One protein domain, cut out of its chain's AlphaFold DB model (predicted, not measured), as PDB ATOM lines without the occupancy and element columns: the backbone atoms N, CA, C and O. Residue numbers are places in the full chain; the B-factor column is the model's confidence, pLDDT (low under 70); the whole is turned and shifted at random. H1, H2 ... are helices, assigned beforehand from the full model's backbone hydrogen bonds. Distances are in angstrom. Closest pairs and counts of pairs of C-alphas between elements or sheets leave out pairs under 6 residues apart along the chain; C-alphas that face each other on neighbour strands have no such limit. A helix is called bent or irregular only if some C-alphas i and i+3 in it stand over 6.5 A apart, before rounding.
ATOM      1  N   ALA A 242     184.940 120.872 196.651       93.00
ATOM      2  CA  ALA A 242     184.521 121.093 195.266       93.00
ATOM      3  C   ALA A 242     183.278 120.255 194.936       93.00
ATOM      4  O   ALA A 242     182.316 120.781 194.374       93.00
ATOM      5  N   GLN A 243     183.258 118.988 195.354       89.44
ATOM      6  CA  GLN A 243     182.180 118.043 195.043       89.44
ATOM      7  C   GLN A 243     180.991 118.090 196.018       89.44
ATOM      8  O   GLN A 243     179.876 117.746 195.634       89.44
ATOM      9  N   GLY A 244     181.212 118.506 197.268       86.62
ATOM     10  CA  GLY A 244     180.201 118.499 198.328       86.62
ATOM     11  C   GLY A 244     179.031 119.452 198.077       86.62
ATOM     12  O   GLY A 244     179.108 120.359 197.254       86.62
ATOM     13  N   ASP A 245     177.934 119.277 198.798       88.94
ATOM     14  CA  ASP A 245     176.816 120.219 198.770       88.94
ATOM     15  C   ASP A 245     177.018 121.375 199.771       88.94
ATOM     16  O   ASP A 245     178.046 121.488 200.445       88.94
ATOM     17  N   THR A 246     176.020 122.253 199.869       89.50
ATOM     18  CA  THR A 246     175.991 123.349 200.844       89.50
ATOM     19  C   THR A 246     176.094 122.852 202.289       89.50
ATOM     20  O   THR A 246     176.706 123.524 203.114       89.50
ATOM     21  N   THR A 247     175.556 121.669 202.606       91.75
ATOM     22  CA  THR A 247     175.626 121.089 203.955       91.75
ATOM     23  C   THR A 247     177.060 120.727 204.328       91.75
ATOM     24  O   THR A 247     177.476 120.973 205.459       91.75
ATOM     25  N   MET A 248     177.847 120.216 203.380       92.94
ATOM     26  CA  MET A 248     179.270 119.960 203.602       92.94
ATOM     27  C   MET A 248     180.052 121.251 203.885       92.94
ATOM     28  O   MET A 248     180.886 121.291 204.789       92.94
ATOM     29  N   THR A 249     179.760 122.321 203.142       92.25
ATOM     30  CA  THR A 249     180.358 123.641 203.381       92.25
ATOM     31  C   THR A 249     179.961 124.207 204.743       92.25
ATOM     32  O   THR A 249     180.819 124.705 205.464       92.25
ATOM     33  N   GLN A 250     178.692 124.081 205.132       91.75
ATOM     34  CA  GLN A 250     178.217 124.531 206.437       91.75
ATOM     35  C   GLN A 250     178.906 123.773 207.579       91.75
ATOM     36  O   GLN A 250     179.391 124.389 208.522       91.75
ATOM     37  N   LEU A 251     179.044 122.448 207.461       94.69
ATOM     38  CA  LEU A 251     179.745 121.637 208.457       94.69
ATOM     39  C   LEU A 251     181.217 122.054 208.610       94.69
ATOM     40  O   LEU A 251     181.737 122.096 209.723       94.69
ATOM     41  N   PHE A 252     181.889 122.379 207.507       94.75
ATOM     42  CA  PHE A 252     183.272 122.864 207.512       94.75
ATOM     43  C   PHE A 252     183.448 124.187 208.282       94.75
ATOM     44  O   PHE A 252     184.474 124.383 208.934       94.75
ATOM     45  N   ILE A 253     182.432 125.054 208.267       91.56
ATOM     46  CA  ILE A 253     182.396 126.285 209.070       91.56
ATOM     47  C   ILE A 253     182.076 125.956 210.531       91.56
ATOM     48  O   ILE A 253     182.824 126.316 211.432       91.56
ATOM     49  N   GLU A 254     180.984 125.230 210.781       93.56
ATOM     50  CA  GLU A 254     180.480 124.954 212.135       93.56
ATOM     51  C   GLU A 254     181.470 124.173 213.007       93.56
ATOM     52  O   GLU A 254     181.469 124.302 214.231       93.56
ATOM     53  N   THR A 255     182.324 123.359 212.385       95.00
ATOM     54  CA  THR A 255     183.356 122.576 213.080       95.00
ATOM     55  C   THR A 255     184.601 123.382 213.446       95.00
ATOM     56  O   THR A 255     185.475 122.851 214.127       95.00
ATOM     57  N   GLY A 256     184.705 124.646 213.025       93.69
ATOM     58  CA  GLY A 256     185.865 125.493 213.301       93.69
ATOM     59  C   GLY A 256     187.075 125.221 212.398       93.69
ATOM     60  O   GLY A 256     188.157 125.769 212.628       93.69
ATOM     61  N   VAL A 257     186.936 124.332 211.402       96.12
ATOM     62  CA  VAL A 257     188.041 123.922 210.520       96.12
ATOM     63  C   VAL A 257     188.487 125.093 209.645       96.12
ATOM     64  O   VAL A 257     189.687 125.277 209.448       96.12
ATOM     65  N   TRP A 258     187.547 125.909 209.158       94.50
ATOM     66  CA  TRP A 258     187.856 127.120 208.393       94.50
ATOM     67  C   TRP A 258     188.766 128.073 209.174       94.50
ATOM     68  O   TRP A 258     189.817 128.468 208.669       94.50
ATOM     69  N   GLU A 259     188.396 128.427 210.405       92.44
ATOM     70  CA  GLU A 259     189.155 129.374 211.215       92.44
ATOM     71  C   GLU A 259     190.561 128.845 211.485       92.44
ATOM     72  O   GLU A 259     191.548 129.524 211.190       92.44
ATOM     73  N   ILE A 260     190.671 127.616 211.999       93.69
ATOM     74  CA  ILE A 260     191.971 127.070 212.393       93.69
ATOM     75  C   ILE A 260     192.904 126.851 211.199       93.69
ATOM     76  O   ILE A 260     194.108 127.079 211.320       93.69
ATOM     77  N   LEU A 261     192.363 126.498 210.029       95.25
ATOM     78  CA  LEU A 261     193.126 126.414 208.786       95.25
ATOM     79  C   LEU A 261     193.786 127.756 208.466       95.25
ATOM     80  O   LEU A 261     194.990 127.795 208.210       95.25
ATOM     81  N   TRP A 262     193.043 128.864 208.522       93.81
ATOM     82  CA  TRP A 262     193.604 130.186 208.222       93.81
ATOM     83  C   TRP A 262     194.575 130.674 209.283       93.81
ATOM     84  O   TRP A 262     195.576 131.300 208.939       93.81
ATOM     85  N   HIS A 263     194.347 130.333 210.552       91.88
ATOM     86  CA  HIS A 263     195.339 130.540 211.605       91.88
ATOM     87  C   HIS A 263     196.652 129.806 211.294       91.88
ATOM     88  O   HIS A 263     197.723 130.413 211.349       91.88
ATOM     89  N   ARG A 264     196.587 128.527 210.902       91.69
ATOM     90  CA  ARG A 264     197.778 127.743 210.538       91.69
ATOM     91  C   ARG A 264     198.453 128.246 209.274       91.69
ATOM     92  O   ARG A 264     199.678 128.325 209.239       91.69
ATOM     93  N   MET A 265     197.687 128.659 208.270       93.38
ATOM     94  CA  MET A 265     198.241 129.302 207.082       93.38
ATOM     95  C   MET A 265     198.961 130.604 207.423       93.38
ATOM     96  O   MET A 265     200.083 130.813 206.970       93.38
ATOM     97  N   ALA A 266     198.354 131.462 208.241       92.19
ATOM     98  CA  ALA A 266     198.964 132.716 208.659       92.19
ATOM     99  C   ALA A 266     200.284 132.485 209.408       92.19
ATOM    100  O   ALA A 266     201.276 133.159 209.123       92.19
ATOM    101  N   GLN A 267     200.317 131.492 210.303       89.12
ATOM    102  CA  GLN A 267     201.524 131.063 211.010       89.12
ATOM    103  C   GLN A 267     202.601 130.556 210.040       89.12
ATOM    104  O   GLN A 267     203.740 131.019 210.089       89.12
ATOM    105  N   ALA A 268     202.245 129.653 209.123       91.12
ATOM    106  CA  ALA A 268     203.181 129.067 208.166       91.12
ATOM    107  C   ALA A 268     203.766 130.114 207.202       91.12
ATOM    108  O   ALA A 268     204.954 130.094 206.887       91.12
ATOM    109  N   LEU A 269     202.939 131.065 206.764       92.31
ATOM    110  CA  LEU A 269     203.316 132.127 205.831       92.31
ATOM    111  C   LEU A 269     203.947 133.347 206.517       92.31
ATOM    112  O   LEU A 269     204.355 134.272 205.821       92.31
ATOM    113  N   GLN A 270     204.065 133.338 207.850       89.06
ATOM    114  CA  GLN A 270     204.642 134.431 208.642       89.06
ATOM    115  C   GLN A 270     203.884 135.760 208.457       89.06
ATOM    116  O   GLN A 270     204.478 136.838 208.372       89.06
ATOM    117  N   VAL A 271     202.549 135.684 208.393       87.69
ATOM    118  CA  VAL A 271     201.665 136.852 208.267       87.69
ATOM    119  C   VAL A 271     201.767 137.701 209.531       87.69
ATOM    120  O   VAL A 271     201.650 137.195 210.645       87.69
ATOM    121  N   VAL A 272     201.967 139.007 209.363       81.00
ATOM    122  CA  VAL A 272     202.149 139.964 210.462       81.00
ATOM    123  C   VAL A 272     200.857 140.730 210.709       81.00
ATOM    124  O   VAL A 272     200.265 141.265 209.773       81.00
ATOM    125  N   CYS A 273     200.448 140.842 211.975       70.94
ATOM    126  CA  CYS A 273     199.338 141.718 212.340       70.94
ATOM    127  C   CYS A 273     199.812 143.188 212.362       70.94
ATOM    128  O   CYS A 273     200.754 143.505 213.104       70.94
ATOM    129  N   PRO A 274     199.157 144.111 211.627       65.88
ATOM    130  CA  PRO A 274     199.550 145.523 211.562       65.88
ATOM    131  C   PRO A 274     199.616 146.223 212.927       65.88
ATOM    132  O   PRO A 274     200.382 147.162 213.111       65.88
ATOM    133  N   GLN A 275     198.819 145.763 213.894       62.75
ATOM    134  CA  GLN A 275     198.695 146.371 215.221       62.75
ATOM    135  C   GLN A 275     199.821 145.952 216.176       62.75
ATOM    136  O   GLN A 275     200.141 146.681 217.112       62.75
ATOM    137  N   GLN A 276     200.412 144.773 215.964       61.03
ATOM    138  CA  GLN A 276     201.386 144.180 216.885       61.03
ATOM    139  C   GLN A 276     202.801 144.112 216.298       61.03
ATOM    140  O   GLN A 276     203.739 143.812 217.037       61.03
ATOM    141  N   SER A 277     202.976 144.396 214.996       59.34
ATOM    142  CA  SER A 277     204.252 144.295 214.256       59.34
ATOM    143  C   SER A 277     204.992 142.970 214.490       59.34
ATOM    144  O   SER A 277     206.219 142.897 214.391       59.34
ATOM    145  N   LYS A 278     204.240 141.923 214.836       56.97
ATOM    146  CA  LYS A 278     204.705 140.567 215.109       56.97
ATOM    147  C   LYS A 278     203.902 139.587 214.254       56.97
ATOM    148  O   LYS A 278     202.736 139.885 213.952       56.97
ATOM    149  N   PRO A 279     204.502 138.458 213.847       61.19
ATOM    150  CA  PRO A 279     203.755 137.410 213.176       61.19
ATOM    151  C   PRO A 279     202.590 136.941 214.050       61.19
ATOM    152  O   PRO A 279     202.668 136.985 215.282       61.19
ATOM    153  N   ILE A 280     201.510 136.510 213.406       67.62
ATOM    154  CA  ILE A 280     200.356 135.908 214.067       67.62
ATOM    155  C   ILE A 280     200.812 134.539 214.593       67.62
ATOM    156  O   ILE A 280     200.761 133.542 213.882       67.62
ATOM    157  N   HIS A 281     201.323 134.503 215.822       61.72
ATOM    158  CA  HIS A 281     201.669 133.284 216.550       61.72
ATOM    159  C   HIS A 281     200.777 133.149 217.782       61.72
ATOM    160  O   HIS A 281     200.331 134.152 218.346       61.72
ATOM    161  N   ASP A 282     200.547 131.909 218.214       50.59
ATOM    162  CA  ASP A 282     200.008 131.658 219.548       50.59
ATOM    163  C   ASP A 282     200.950 132.296 220.586       50.59
ATOM    164  O   ASP A 282     202.171 132.299 220.410       50.59
ATOM    165  N   LEU A 283     200.378 132.889 221.641       43.00
ATOM    166  CA  LEU A 283     201.024 133.804 222.603       43.00
ATOM    167  C   LEU A 283     202.325 133.297 223.276       43.00
ATOM    168  O   LEU A 283     202.956 134.052 224.016       43.00
ATOM    169  N   GLU A 284     202.737 132.051 223.051       42.38
ATOM    170  CA  GLU A 284     203.834 131.383 223.753       42.38
ATOM    171  C   GLU A 284     205.214 131.548 223.097       42.38
ATOM    172  O   GLU A 284     206.230 131.353 223.763       42.38
ATOM    173  N   THR A 285     205.301 131.971 221.832       42.94
ATOM    174  CA  THR A 285     206.596 132.226 221.171       42.94
ATOM    175  C   THR A 285     206.862 133.723 221.060       42.94
ATOM    176  O   THR A 285     206.584 134.383 220.059       42.94
ATOM    177  N   SER A 286     207.431 134.296 222.120       39.59
ATOM    178  CA  SER A 286     207.949 135.663 222.110       39.59
ATOM    179  C   SER A 286     209.194 135.760 221.221       39.59
ATOM    180  O   SER A 286     210.320 135.706 221.709       39.59
ATOM    181  N   LEU A 287     208.996 135.896 219.908       47.62
ATOM    182  CA  LEU A 287     210.061 136.243 218.969       47.62
ATOM    183  C   LEU A 287     210.331 137.754 219.034       47.62
ATOM    184  O   LEU A 287     209.419 138.587 218.960       47.62
ATOM    185  N   GLU A 288     211.599 138.113 219.220       40.16
ATOM    186  CA  GLU A 288     212.065 139.497 219.209       40.16
ATOM    187  C   GLU A 288     212.078 140.047 217.770       40.16
ATOM    188  O   GLU A 288     212.777 139.530 216.906       40.16
ATOM    189  N   GLY A 289     211.333 141.133 217.529       42.94
ATOM    190  CA  GLY A 289     211.586 142.084 216.438       42.94
ATOM    191  C   GLY A 289     211.087 141.733 215.026       42.94
ATOM    192  O   GLY A 289     211.791 141.103 214.253       42.94
ATOM    193  N   GLY A 290     209.919 142.279 214.655       47.78
ATOM    194  CA  GLY A 290     209.655 143.176 213.506       47.78
ATOM    195  C   GLY A 290     210.166 142.910 212.078       47.78
ATOM    196  O   GLY A 290     209.936 143.766 211.225       47.78
ATOM    197  N   VAL A 291     210.845 141.805 211.773       55.91
ATOM    198  CA  VAL A 291     211.332 141.498 210.418       55.91
ATOM    199  C   VAL A 291     210.540 140.329 209.850       55.91
ATOM    200  O   VAL A 291     210.418 139.292 210.498       55.91
ATOM    201  N   PHE A 292     210.019 140.496 208.633       62.53
ATOM    202  CA  PHE A 292     209.378 139.415 207.889       62.53
ATOM    203  C   PHE A 292     210.311 138.194 207.813       62.53
ATOM    204  O   PHE A 292     211.437 138.295 207.314       62.53
ATOM    205  N   GLN A 293     209.844 137.050 208.313       70.12
ATOM    206  CA  GLN A 293     210.559 135.780 208.234       70.12
ATOM    207  C   GLN A 293     210.099 134.998 207.001       70.12
ATOM    208  O   GLN A 293     208.962 135.119 206.558       70.12
ATOM    209  N   LYS A 294     210.996 134.204 206.409       82.81
ATOM    210  CA  LYS A 294     210.659 133.366 205.250       82.81
ATOM    211  C   LYS A 294     209.535 132.377 205.635       82.81
ATOM    212  O   LYS A 294     209.620 131.824 206.729       82.81
ATOM    213  N   PRO A 295     208.563 132.094 204.742       90.19
ATOM    214  CA  PRO A 295     207.544 131.079 204.992       90.19
ATOM    215  C   PRO A 295     208.135 129.702 205.304       90.19
ATOM    216  O   PRO A 295     209.167 129.312 204.736       90.19
ATOM    217  N   ASP A 296     207.447 128.958 206.164       90.31
ATOM    218  CA  ASP A 296     207.752 127.566 206.458       90.31
ATOM    219  C   ASP A 296     207.188 126.652 205.363       90.31
ATOM    220  O   ASP A 296     206.075 126.130 205.441       90.31
ATOM    221  N   TRP A 297     208.007 126.444 204.331       90.44
ATOM    222  CA  TRP A 297     207.675 125.553 203.222       90.44
ATOM    223  C   TRP A 297     207.619 124.070 203.612       90.44
ATOM    224  O   TRP A 297     207.165 123.261 202.808       90.44
ATOM    225  N   THR A 298     208.088 123.694 204.810       90.06
ATOM    226  CA  THR A 298     207.938 122.317 205.308       90.06
ATOM    227  C   THR A 298     206.533 122.074 205.847       90.06
ATOM    228  O   THR A 298     206.019 120.962 205.743       90.06
ATOM    229  N   LEU A 299     205.880 123.124 206.351       92.00
ATOM    230  CA  LEU A 299     204.513 123.059 206.843       92.00
ATOM    231  C   LEU A 299     203.485 123.185 205.709       92.00
ATOM    232  O   LEU A 299     202.571 122.366 205.627       92.00
ATOM    233  N   ILE A 300     203.649 124.167 204.818       94.19
ATOM    234  CA  ILE A 300     202.784 124.365 203.643       94.19
ATOM    235  C   ILE A 300     203.632 124.704 202.422       94.19
ATOM    236  O   ILE A 300     204.422 125.642 202.468       94.19
ATOM    237  N   SER A 301     203.474 123.986 201.314       94.19
ATOM    238  CA  SER A 301     204.184 124.332 200.078       94.19
ATOM    239  C   SER A 301     203.437 125.417 199.287       94.19
ATOM    240  O   SER A 301     202.256 125.680 199.532       94.19
ATOM    241  N   PRO A 302     204.064 126.024 198.260       93.81
ATOM    242  CA  PRO A 302     203.349 126.869 197.303       93.81
ATOM    243  C   PRO A 302     202.123 126.189 196.670       93.81
ATOM    244  O   PRO A 302     201.107 126.846 196.454       93.81
ATOM    245  N   GLN A 303     202.191 124.879 196.410       93.06
ATOM    246  CA  GLN A 303     201.057 124.112 195.889       93.06
ATOM    247  C   GLN A 303     199.945 123.979 196.938       93.06
ATOM    248  O   GLN A 303     198.769 124.111 196.600       93.06
ATOM    249  N   GLY A 304     200.304 123.780 198.209       95.69
ATOM    250  CA  GLY A 304     199.357 123.794 199.326       95.69
ATOM    251  C   GLY A 304     198.627 125.131 199.452       95.69
ATOM    252  O   GLY A 304     197.408 125.157 199.617       95.69
ATOM    253  N   VAL A 305     199.333 126.254 199.270       96.62
ATOM    254  CA  VAL A 305     198.714 127.594 199.244       96.62
ATOM    255  C   VAL A 305     197.699 127.712 198.104       96.62
ATOM    256  O   VAL A 305     196.586 128.189 198.326       96.62
ATOM    257  N   VAL A 306     198.039 127.245 196.897       95.81
ATOM    258  CA  VAL A 306     197.095 127.217 195.766       95.81
ATOM    259  C   VAL A 306     195.865 126.370 196.097       95.81
ATOM    260  O   VAL A 306     194.746 126.813 195.842       95.81
ATOM    261  N   ALA A 307     196.048 125.191 196.699       96.69
ATOM    262  CA  ALA A 307     194.946 124.317 197.098       96.69
ATOM    263  C   ALA A 307     194.014 124.993 198.119       96.69
ATOM    264  O   ALA A 307     192.798 124.965 197.946       96.69
ATOM    265  N   ALA A 308     194.562 125.680 199.125       97.50
ATOM    266  CA  ALA A 308     193.771 126.413 200.114       97.50
ATOM    267  C   ALA A 308     192.978 127.583 199.500       97.50
ATOM    268  O   ALA A 308     191.805 127.804 199.818       97.50
ATOM    269  N   LEU A 309     193.589 128.322 198.571       97.50
ATOM    270  CA  LEU A 309     192.905 129.396 197.849       97.50
ATOM    271  C   LEU A 309     191.820 128.847 196.916       97.50
ATOM    272  O   LEU A 309     190.726 129.403 196.854       97.50
ATOM    273  N   GLN A 310     192.082 127.740 196.219       96.56
ATOM    274  CA  GLN A 310     191.087 127.077 195.377       96.56
ATOM    275  C   GLN A 310     189.913 126.544 196.209       96.56
ATOM    276  O   GLN A 310     188.760 126.747 195.834       96.56
ATOM    277  N   MET A 311     190.194 125.927 197.356       95.75
ATOM    278  CA  MET A 311     189.184 125.510 198.327       95.75
ATOM    279  C   MET A 311     188.311 126.701 198.749       95.75
ATOM    280  O   MET A 311     187.087 126.600 198.736       95.75
ATOM    281  N   SER A 312     188.925 127.850 199.041       95.25
ATOM    282  CA  SER A 312     188.196 129.083 199.374       95.25
ATOM    283  C   SER A 312     187.293 129.529 198.240       95.25
ATOM    284  O   SER A 312     186.127 129.826 198.464       95.25
ATOM    285  N   VAL A 313     187.800 129.534 197.004       94.50
ATOM    286  CA  VAL A 313     187.001 129.887 195.828       94.50
ATOM    287  C   VAL A 313     185.789 128.962 195.704       94.50
ATOM    288  O   VAL A 313     184.688 129.451 195.456       94.50
ATOM    289  N   ASN A 314     185.960 127.653 195.916       93.38
ATOM    290  CA  ASN A 314     184.868 126.677 195.852       93.38
ATOM    291  C   ASN A 314     183.795 126.970 196.911       93.38
ATOM    292  O   ASN A 314     182.601 126.961 196.616       93.38
ATOM    293  N   VAL A 315     184.230 127.270 198.131       92.62
ATOM    294  CA  VAL A 315     183.364 127.574 199.271       92.62
ATOM    295  C   VAL A 315     182.611 128.901 199.075       92.62
ATOM    296  O   VAL A 315     181.390 128.941 199.228       92.62
ATOM    297  N   PHE A 316     183.296 129.952 198.614       91.81
ATOM    298  CA  PHE A 316     182.690 131.244 198.263       91.81
ATOM    299  C   PHE A 316     181.701 131.125 197.098       91.81
ATOM    300  O   PHE A 316     180.690 131.818 197.082       91.81
ATOM    301  N   THR A 317     181.955 130.234 196.133       89.88
ATOM    302  CA  THR A 317     181.017 129.992 195.023       89.88
ATOM    303  C   THR A 317     179.690 129.429 195.537       89.88
ATOM    304  O   THR A 317     178.632 129.771 195.013       89.88
ATOM    305  N   LYS A 318     179.740 128.551 196.546       89.12
ATOM    306  CA  LYS A 318     178.563 127.844 197.072       89.12
ATOM    307  C   LYS A 318     177.766 128.692 198.053       89.12
ATOM    308  O   LYS A 318     176.552 128.786 197.903       89.12
ATOM    309  N   ASN A 319     178.449 129.340 198.997       86.25
ATOM    310  CA  ASN A 319     177.831 130.148 200.051       86.25
ATOM    311  C   ASN A 319     178.383 131.586 200.065       86.25
ATOM    312  O   ASN A 319     178.944 132.027 201.069       86.25
ATOM    313  N   PRO A 320     178.234 132.357 198.976       85.06
ATOM    314  CA  PRO A 320     178.877 133.665 198.856       85.06
ATOM    315  C   PRO A 320     178.514 134.625 199.998       85.06
ATOM    316  O   PRO A 320     179.382 135.314 200.525       85.06
ATOM    317  N   GLN A 321     177.247 134.643 200.422       82.25
ATOM    318  CA  GLN A 321     176.751 135.577 201.440       82.25
ATOM    319  C   GLN A 321     177.385 135.370 202.823       82.25
ATOM    320  O   GLN A 321     177.636 136.349 203.520       82.25
ATOM    321  N   GLU A 322     177.675 134.124 203.210       81.12
ATOM    322  CA  GLU A 322     178.283 133.810 204.511       81.12
ATOM    323  C   GLU A 322     179.754 134.240 204.561       81.12
ATOM    324  O   GLU A 322     180.229 134.756 205.571       81.12
ATOM    325  N   PHE A 323     180.467 134.088 203.443       83.75
ATOM    326  CA  PHE A 323     181.909 134.315 203.379       83.75
ATOM    327  C   PHE A 323     182.323 135.734 202.988       83.75
ATOM    328  O   PHE A 323     183.467 136.120 203.230       83.75
ATOM    329  N   ILE A 324     181.418 136.553 202.447       82.50
ATOM    330  CA  ILE A 324     181.706 137.971 202.183       82.50
ATOM    331  C   ILE A 324     182.130 138.707 203.458       82.50
ATOM    332  O   ILE A 324     183.035 139.534 203.406       82.50
ATOM    333  N   ILE A 325     181.539 138.375 204.609       81.44
ATOM    334  CA  ILE A 325     181.892 138.996 205.895       81.44
ATOM    335  C   ILE A 325     183.370 138.744 206.234       81.44
ATOM    336  O   ILE A 325     184.017 139.582 206.859       81.44
ATOM    337  N   CYS A 326     183.942 137.620 205.784       82.56
ATOM    338  CA  CYS A 326     185.370 137.363 205.936       82.56
ATOM    339  C   CYS A 326     186.226 138.367 205.160       82.56
ATOM    340  O   CYS A 326     187.337 138.610 205.605       82.56
ATOM    341  N   LEU A 327     185.730 138.933 204.050       82.00
ATOM    342  CA  LEU A 327     186.409 139.967 203.260       82.00
ATOM    343  C   LEU A 327     186.188 141.385 203.803       82.00
ATOM    344  O   LEU A 327     187.047 142.246 203.636       82.00
ATOM    345  N   SER A 328     185.048 141.632 204.452       77.94
ATOM    346  CA  SER A 328     184.683 142.957 204.964       77.94
ATOM    347  C   SER A 328     185.514 143.425 206.158       77.94
ATOM    348  O   SER A 328     185.600 144.630 206.393       77.94
ATOM    349  N   GLU A 329     186.075 142.495 206.928       81.00
ATOM    350  CA  GLU A 329     186.808 142.777 208.163       81.00
ATOM    351  C   GLU A 329     188.322 142.676 207.932       81.00
ATOM    352  O   GLU A 329     188.897 141.588 207.881       81.00
ATOM    353  N   ALA A 330     188.977 143.831 207.799       74.50
ATOM    354  CA  ALA A 330     190.397 143.927 207.454       74.50
ATOM    355  C   ALA A 330     191.353 143.316 208.502       74.50
ATOM    356  O   ALA A 330     192.495 142.990 208.181       74.50
ATOM    357  N   ASP A 331     190.912 143.171 209.752       74.56
ATOM    358  CA  ASP A 331     191.679 142.597 210.858       74.56
ATOM    359  C   ASP A 331     191.472 141.087 211.030       74.56
ATOM    360  O   ASP A 331     192.222 140.448 211.776       74.56
ATOM    361  N   LYS A 332     190.523 140.480 210.304       85.44
ATOM    362  CA  LYS A 332     190.393 139.024 210.279       85.44
ATOM    363  C   LYS A 332     191.617 138.392 209.631       85.44
ATOM    364  O   LYS A 332     192.126 138.831 208.601       85.44
ATOM    365  N   ILE A 333     192.045 137.276 210.212       89.75
ATOM    366  CA  ILE A 333     193.248 136.541 209.798       89.75
ATOM    367  C   ILE A 333     193.177 136.115 208.338       89.75
ATOM    368  O   ILE A 333     194.191 136.171 207.644       89.75
ATOM    369  N   PHE A 334     191.988 135.758 207.853       91.25
ATOM    370  CA  PHE A 334     191.770 135.472 206.443       91.25
ATOM    371  C   PHE A 334     192.210 136.646 205.556       91.25
ATOM    372  O   PHE A 334     193.075 136.470 204.702       91.25
ATOM    373  N   MET A 335     191.706 137.856 205.810       90.06
ATOM    374  CA  MET A 335     192.046 139.038 205.012       90.06
ATOM    375  C   MET A 335     193.490 139.477 205.159       90.06
ATOM    376  O   MET A 335     194.132 139.781 204.153       90.06
ATOM    377  N   LEU A 336     194.038 139.429 206.372       90.44
ATOM    378  CA  LEU A 336     195.465 139.672 206.587       90.44
ATOM    379  C   LEU A 336     196.324 138.697 205.768       90.44
ATOM    380  O   LEU A 336     197.303 139.110 205.146       90.44
ATOM    381  N   THR A 337     195.938 137.420 205.717       93.44
ATOM    382  CA  THR A 337     196.633 136.395 204.924       93.44
ATOM    383  C   THR A 337     196.513 136.673 203.428       93.44
ATOM    384  O   THR A 337     197.520 136.682 202.723       93.44
ATOM    385  N   VAL A 338     195.307 136.964 202.937       92.94
ATOM    386  CA  VAL A 338     195.048 137.275 201.522       92.94
ATOM    387  C   VAL A 338     195.829 138.514 201.069       92.94
ATOM    388  O   VAL A 338     196.485 138.483 200.025       92.94
ATOM    389  N   ALA A 339     195.844 139.578 201.874       90.94
ATOM    390  CA  ALA A 339     196.634 140.777 201.607       90.94
ATOM    391  C   ALA A 339     198.144 140.481 201.619       90.94
ATOM    392  O   ALA A 339     198.885 140.952 200.752       90.94
ATOM    393  N   HIS A 340     198.606 139.660 202.567       91.94
ATOM    394  CA  HIS A 340     200.005 139.256 202.663       91.94
ATOM    395  C   HIS A 340     200.494 138.516 201.409       91.94
ATOM    396  O   HIS A 340     201.595 138.798 200.925       91.94
ATOM    397  N   LEU A 341     199.665 137.638 200.836       94.19
ATOM    398  CA  LEU A 341     199.972 136.885 199.613       94.19
ATOM    399  C   LEU A 341     200.199 137.778 198.381       94.19
ATOM    400  O   LEU A 341     200.910 137.377 197.460       94.19
ATOM    401  N   LEU A 342     199.638 138.992 198.363       92.94
ATOM    402  CA  LEU A 342     199.865 139.989 197.308       92.94
ATOM    403  C   LEU A 342     201.013 140.959 197.617       92.94
ATOM    404  O   LEU A 342     201.347 141.813 196.790       92.94
ATOM    405  N   SER A 343     201.628 140.860 198.796       91.44
ATOM    406  CA  SER A 343     202.719 141.752 199.169       91.44
ATOM    407  C   SER A 343     203.952 141.515 198.294       91.44
ATOM    408  O   SER A 343     204.297 140.389 197.922       91.44
ATOM    409  N   LYS A 344     204.663 142.602 197.977       90.00
ATOM    410  CA  LYS A 344     205.864 142.552 197.134       90.00
ATOM    411  C   LYS A 344     206.936 141.621 197.710       90.00
ATOM    412  O   LYS A 344     207.587 140.903 196.954       90.00
ATOM    413  N   ASP A 345     207.114 141.646 199.028       89.12
ATOM    414  CA  ASP A 345     208.144 140.865 199.712       89.12
ATOM    415  C   ASP A 345     207.821 139.368 199.679       89.12
ATOM    416  O   ASP A 345     208.693 138.564 199.333       89.12
ATOM    417  N   PHE A 346     206.559 139.000 199.929       90.88
ATOM    418  CA  PHE A 346     206.108 137.616 199.815       90.88
ATOM    419  C   PHE A 346     206.278 137.092 198.386       90.88
ATOM    420  O   PHE A 346     206.922 136.063 198.179       90.88
ATOM    421  N   LEU A 347     205.791 137.833 197.384       91.81
ATOM    422  CA  LEU A 347     205.890 137.435 195.977       91.81
ATOM    423  C   LEU A 347     207.346 137.290 195.511       91.81
ATOM    424  O   LEU A 347     207.665 136.375 194.752       91.81
ATOM    425  N   ALA A 348     208.257 138.144 195.992       89.81
ATOM    426  CA  ALA A 348     209.681 138.032 195.684       89.81
ATOM    427  C   ALA A 348     210.321 136.765 196.278       89.81
ATOM    428  O   ALA A 348     211.258 136.215 195.695       89.81
ATOM    429  N   ILE A 349     209.846 136.302 197.435       90.19
ATOM    430  CA  ILE A 349     210.327 135.074 198.080       90.19
ATOM    431  C   ILE A 349     209.710 133.842 197.431       90.19
ATOM    432  O   ILE A 349     210.436 132.887 197.156       90.19
ATOM    433  N   LEU A 350     208.417 133.895 197.125       90.12
ATOM    434  CA  LEU A 350     207.704 132.857 196.397       90.12
ATOM    435  C   LEU A 350     208.337 132.611 195.020       90.12
ATOM    436  O   LEU A 350     208.682 131.484 194.695       90.12
ATOM    437  N   ALA A 351     208.600 133.668 194.244       88.50
ATOM    438  CA  ALA A 351     209.237 133.536 192.934       88.50
ATOM    439  C   ALA A 351     210.627 132.877 193.009       88.50
ATOM    440  O   ALA A 351     211.035 132.174 192.087       88.50
ATOM    441  N   LYS A 352     211.362 133.081 194.113       87.50
ATOM    442  CA  LYS A 352     212.647 132.407 194.354       87.50
ATOM    443  C   LYS A 352     212.468 130.945 194.755       87.50
ATOM    444  O   LYS A 352     213.269 130.121 194.324       87.50
ATOM    445  N   SER A 353     211.471 130.612 195.581       83.88
ATOM    446  CA  SER A 353     211.227 129.224 196.000       83.88
ATOM    447  C   SER A 353     210.680 128.367 194.862       83.88
ATOM    448  O   SER A 353     211.026 127.193 194.775       83.88
ATOM    449  N   THR A 354     209.915 128.954 193.939       82.50
ATOM    450  CA  THR A 354     209.366 128.261 192.767       82.50
ATOM    451  C   THR A 354     210.239 128.389 191.520       82.50
ATOM    452  O   THR A 354     209.803 127.988 190.452       82.50
ATOM    453  N   ALA A 355     211.460 128.930 191.605       74.44
ATOM    454  CA  ALA A 355     212.300 129.188 190.426       74.44
ATOM    455  C   ALA A 355     212.644 127.922 189.614       74.44
ATOM    456  O   ALA A 355     212.886 128.008 188.412       74.44
ATOM    457  N   ASN A 356     212.652 126.758 190.269       64.44
ATOM    458  CA  ASN A 356     212.863 125.451 189.637       64.44
ATOM    459  C   ASN A 356     211.547 124.726 189.299       64.44
ATOM    460  O   ASN A 356     211.571 123.712 188.605       64.44
ATOM    461  N   ALA A 357     210.420 125.218 189.815       59.38
ATOM    462  CA  ALA A 357     209.086 124.714 189.526       59.38
ATOM    463  C   ALA A 357     208.487 125.493 188.344       59.38
ATOM    464  O   ALA A 357     208.970 126.563 187.968       59.38
ATOM    465  N   SER A 358     207.435 124.953 187.729       55.62
ATOM    466  CA  SER A 358     206.746 125.651 186.640       55.62
ATOM    467  C   SER A 358     206.320 127.062 187.081       55.62
ATOM    468  O   SER A 358     205.812 127.267 188.183       55.62
ATOM    469  N   SER A 359     206.547 128.064 186.225       61.12
ATOM    470  CA  SER A 359     206.309 129.485 186.525       61.12
ATOM    471  C   SER A 359     204.831 129.850 186.756       61.12
ATOM    472  O   SER A 359     204.512 131.030 186.910       61.12
ATOM    473  N   SER A 360     203.916 128.874 186.743       83.00
ATOM    474  CA  SER A 360     202.478 129.089 186.890       83.00
ATOM    475  C   SER A 360     202.063 129.358 188.334       83.00
ATOM    476  O   SER A 360     201.196 130.197 188.534       83.00
ATOM    477  N   LEU A 361     202.723 128.772 189.341       88.00
ATOM    478  CA  LEU A 361     202.243 128.813 190.735       88.00
ATOM    479  C   LEU A 361     202.082 130.233 191.299       88.00
ATOM    480  O   LEU A 361     201.092 130.532 191.964       88.00
ATOM    481  N   VAL A 362     203.023 131.134 191.001       91.00
ATOM    482  CA  VAL A 362     202.918 132.553 191.396       91.00
ATOM    483  C   VAL A 362     201.686 133.199 190.759       91.00
ATOM    484  O   VAL A 362     200.954 133.937 191.414       91.00
ATOM    485  N   THR A 363     201.450 132.900 189.482       92.00
ATOM    486  CA  THR A 363     200.305 133.419 188.726       92.00
ATOM    487  C   THR A 363     198.998 132.852 189.267       92.00
ATOM    488  O   THR A 363     198.043 133.604 189.438       92.00
ATOM    489  N   ASP A 364     198.967 131.559 189.593       93.81
ATOM    490  CA  ASP A 364     197.796 130.877 190.141       93.81
ATOM    491  C   ASP A 364     197.391 131.476 191.493       93.81
ATOM    492  O   ASP A 364     196.217 131.787 191.698       93.81
ATOM    493  N   ILE A 365     198.355 131.742 192.386       94.75
ATOM    494  CA  ILE A 365     198.098 132.411 193.672       94.75
ATOM    495  C   ILE A 365     197.504 133.803 193.452       94.75
ATOM    496  O   ILE A 365     196.449 134.108 194.008       94.75
ATOM    497  N   ILE A 366     198.136 134.635 192.614       94.69
ATOM    498  CA  ILE A 366     197.643 135.992 192.324       94.69
ATOM    499  C   ILE A 366     196.226 135.929 191.750       94.69
ATOM    500  O   ILE A 366     195.353 136.686 192.174       94.69
ATOM    501  N   LEU A 367     195.975 135.019 190.809       94.94
ATOM    502  CA  LEU A 367     194.685 134.902 190.145       94.94
ATOM    503  C   LEU A 367     193.590 134.451 191.116       94.94
ATOM    504  O   LEU A 367     192.499 135.019 191.094       94.94
ATOM    505  N   ARG A 368     193.865 133.481 191.993       95.44
ATOM    506  CA  ARG A 368     192.887 133.007 192.986       95.44
ATOM    507  C   ARG A 368     192.609 134.036 194.068       95.44
ATOM    508  O   ARG A 368     191.446 134.243 194.400       95.44
ATOM    509  N   VAL A 369     193.634 134.729 194.560       95.12
ATOM    510  CA  VAL A 369     193.438 135.858 195.476       95.12
ATOM    511  C   VAL A 369     192.591 136.944 194.811       95.12
ATOM    512  O   VAL A 369     191.597 137.380 195.383       95.12
ATOM    513  N   THR A 370     192.923 137.328 193.575       92.69
ATOM    514  CA  THR A 370     192.142 138.322 192.820       92.69
ATOM    515  C   THR A 370     190.686 137.880 192.676       92.69
ATOM    516  O   THR A 370     189.779 138.663 192.930       92.69
ATOM    517  N   GLN A 371     190.452 136.609 192.333       92.25
ATOM    518  CA  GLN A 371     189.110 136.045 192.218       92.25
ATOM    519  C   GLN A 371     188.331 136.130 193.538       92.25
ATOM    520  O   GLN A 371     187.163 136.511 193.514       92.25
ATOM    521  N   LEU A 372     188.965 135.819 194.676       91.75
ATOM    522  CA  LEU A 372     188.355 135.956 196.002       91.75
ATOM    523  C   LEU A 372     187.956 137.408 196.284       91.75
ATOM    524  O   LEU A 372     186.808 137.673 196.634       91.75
ATOM    525  N   CYS A 373     188.861 138.357 196.041       88.38
ATOM    526  CA  CYS A 373     188.594 139.783 196.224       88.38
ATOM    527  C   CYS A 373     187.510 140.325 195.277       88.38
ATOM    528  O   CYS A 373     186.908 141.352 195.570       88.38
ATOM    529  N   CYS A 374     187.235 139.654 194.154       88.25
ATOM    530  CA  CYS A 374     186.198 140.068 193.213       88.25
ATOM    531  C   CYS A 374     184.769 139.659 193.621       88.25
ATOM    532  O   CYS A 374     183.823 140.223 193.071       88.25
ATOM    533  N   TYR A 375     184.580 138.723 194.563       86.12
ATOM    534  CA  TYR A 375     183.243 138.230 194.934       86.12
ATOM    535  C   TYR A 375     182.259 139.321 195.381       86.12
ATOM    536  O   TYR A 375     181.142 139.321 194.863       86.12
ATOM    537  N   PRO A 376     182.625 140.268 196.272       82.50
ATOM    538  CA  PRO A 376     181.690 141.291 196.749       82.50
ATOM    539  C   PRO A 376     181.088 142.135 195.621       82.50
ATOM    540  O   PRO A 376     179.920 142.496 195.679       82.50
ATOM    541  N   PHE A 377     181.855 142.381 194.555       81.19
ATOM    542  CA  PHE A 377     181.418 143.175 193.402       81.19
ATOM    543  C   PHE A 377     180.482 142.419 192.451       81.19
ATOM    544  O   PHE A 377     179.797 143.039 191.642       81.19
ATOM    545  N   GLY A 378     180.490 141.085 192.498       80.00
ATOM    546  CA  GLY A 378     179.623 140.236 191.679       80.00
ATOM    547  C   GLY A 378     178.280 139.912 192.333       80.00
ATOM    548  O   GLY A 378     177.474 139.203 191.734       80.00
ATOM    549  N   LEU A 379     178.056 140.382 193.560       78.44
ATOM    550  CA  LEU A 379     176.905 140.047 194.388       78.44
ATOM    551  C   LEU A 379     176.126 141.317 194.726       78.44
ATOM    552  O   LEU A 379     176.723 142.377 194.902       78.44
ATOM    553  N   ASP A 380     174.806 141.193 194.880       71.31
ATOM    554  CA  ASP A 380     173.924 142.273 195.346       71.31
ATOM    555  C   ASP A 380     174.147 142.532 196.854       71.31
ATOM    556  O   ASP A 380     173.290 142.257 197.696       71.31
ATOM    557  N   THR A 381     175.351 142.979 197.213       68.25
ATOM    558  CA  THR A 381     175.767 143.305 198.583       68.25
ATOM    559  C   THR A 381     175.527 144.777 198.900       68.25
ATOM    560  O   THR A 381     175.347 145.598 198.002       68.25
ATOM    561  N   SER A 382     175.473 145.126 200.191       76.06
ATOM    562  CA  SER A 382     175.325 146.523 200.598       76.06
ATOM    563  C   SER A 382     176.571 147.338 200.244       76.06
ATOM    564  O   SER A 382     177.697 146.847 200.351       76.06
ATOM    565  N   ASP A 383     176.374 148.615 199.907       73.50
ATOM    566  CA  ASP A 383     177.473 149.546 199.618       73.50
ATOM    567  C   ASP A 383     178.494 149.605 200.773       73.50
ATOM    568  O   ASP A 383     179.692 149.714 200.536       73.50
ATOM    569  N   GLU A 384     178.046 149.433 202.024       72.31
ATOM    570  CA  GLU A 384     178.906 149.392 203.219       72.31
ATOM    571  C   GLU A 384     179.935 148.247 203.189       72.31
ATOM    572  O   GLU A 384     181.087 148.438 203.577       72.31
ATOM    573  N   VAL A 385     179.535 147.067 202.707       69.81
ATOM    574  CA  VAL A 385     180.394 145.876 202.593       69.81
ATOM    575  C   VAL A 385     181.409 146.033 201.458       69.81
ATOM    576  O   VAL A 385     182.564 145.611 201.576       69.81
ATOM    577  N   ILE A 386     180.999 146.675 200.364       70.81
ATOM    578  CA  ILE A 386     181.884 147.002 199.243       70.81
ATOM    579  C   ILE A 386     182.912 148.052 199.683       70.81
ATOM    580  O   ILE A 386     184.111 147.877 199.466       70.81
ATOM    581  N   GLU A 387     182.468 149.117 200.355       71.44
ATOM    582  CA  GLU A 387     183.344 150.168 200.879       71.44
ATOM    583  C   GLU A 387     184.326 149.658 201.937       71.44
ATOM    584  O   GLU A 387     185.450 150.160 202.005       71.44
ATOM    585  N   SER A 388     183.931 148.690 202.769       70.38
ATOM    586  CA  SER A 388     184.828 148.105 203.768       70.38
ATOM    587  C   SER A 388     185.889 147.202 203.135       70.38
ATOM    588  O   SER A 388     187.027 147.228 203.583       70.38
ATOM    589  N   THR A 389     185.548 146.470 202.069       66.12
ATOM    590  CA  THR A 389     186.489 145.594 201.341       66.12
ATOM    591  C   THR A 389     187.529 146.386 200.532       66.12
ATOM    592  O   THR A 389     188.619 145.892 200.256       66.12
ATOM    593  N   LEU A 390     187.197 147.613 200.115       62.91
ATOM    594  CA  LEU A 390     188.087 148.485 199.336       62.91
ATOM    595  C   LEU A 390     189.154 149.213 200.175       62.91
ATOM    596  O   LEU A 390     190.073 149.794 199.593       62.91
ATOM    597  N   LYS A 391     189.001 149.244 201.502       60.69
ATOM    598  CA  LYS A 391     189.935 149.883 202.444       60.69
ATOM    599  C   LYS A 391     191.010 148.904 202.880       60.69
ATOM    600  O   LYS A 391     192.164 149.372 203.014       60.69
TER     601      LYS A 391
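What this domain is: This is residues 242 to 391 of the 391 residues of the protein "FU" of Sepia pharaonis (UniProt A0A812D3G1). Two long helices, H3 and H7, run side by side, with H5 near the middle of the model between H7 and H2. H4 and H8 pack together by the last residues of H7, H6 is near its first residues, and a long loop, residues 269 to 301, joins H2 to H3. The printed part has 150 residues, with eight named helices, H1 to H8 in order along the chain, and no named strand; the class is all helix. It is compact and rounded, with a radius of gyration of the C-alphas of 15.7 A and spans of 42 by 36 by 30 A.

Where its parts are: H1, residues 246 to 254, begins at C-alpha 246 (175.991, 123.349, 200.844). H2 is residues 257 to 268, 16.2 A long. In the loop after it, residues 272 to 273 pair antiparallel with residues 278 to 279. H3, residues 302 to 318, is 24.8 A long. H4 is residues 320 to 328, H5 residues 333 to 341 and H6 residues 344 to 353. H7, residues 360 to 378, is 25.9 A long and irregular: C-alphas 373 and 376 are 7.1 A apart, and it has a kink of 27 degrees near residue 372. H8, residues 383 to 389, ends at C-alpha 389 (186.489, 145.594, 201.341).

How they stand to each other: H7 is the hub, touching five helices. It touches H3 at a shallow tilt of 22 degrees, the same way; the closest C-alphas, of Val 306 and Ile 365, are 5.7 A apart. With residues 365 to 369 alone it touches H5, closest at the C-alphas of Val 338 and Val 369, 6.4 A. H5 also touches H2, at a steep tilt of 42 degrees, with the C-alphas of Ala 266 and Thr 337 closest at 5.7 A. H4 touches H8, closest at the C-alphas of Ser 328 and Thr 389, 4.8 A. H7 and H8 form a helical hairpin, closest at the C-alphas of Pro 376 and Ile 386, 6.2 A. H6 and H7 form another and only just touch, with 3 pairs of C-alphas within 8 A, those of Ala 351 and Val 362 closest at 6.6 A. H1 and H3 only just touch, only at their ends, the C-alphas of Thr 246 and Lys 318 being closest at 6.4 A. H1 and H7 are apart. Every O i to N i+4 pair is within hydrogen-bond range in H1, H2, H3, H5 and H8; in H6 5 of 6 are, in H7 12 of 15, and in H4 2 of 5, beside 4 of 6 O i to N i+3 pairs.

The domain as a whole: The C-alphas farthest apart, of Asp 245 and Glu 288, are 45.1 A apart. The printed part has no cut and ends at the chain's last residue, 391. The link from H2 to H3 is long. Mean pLDDT of the printed part is 82.6; it is under 70 at residues 274 to 292, 356 to 359, 381, 385 and 389 to 391.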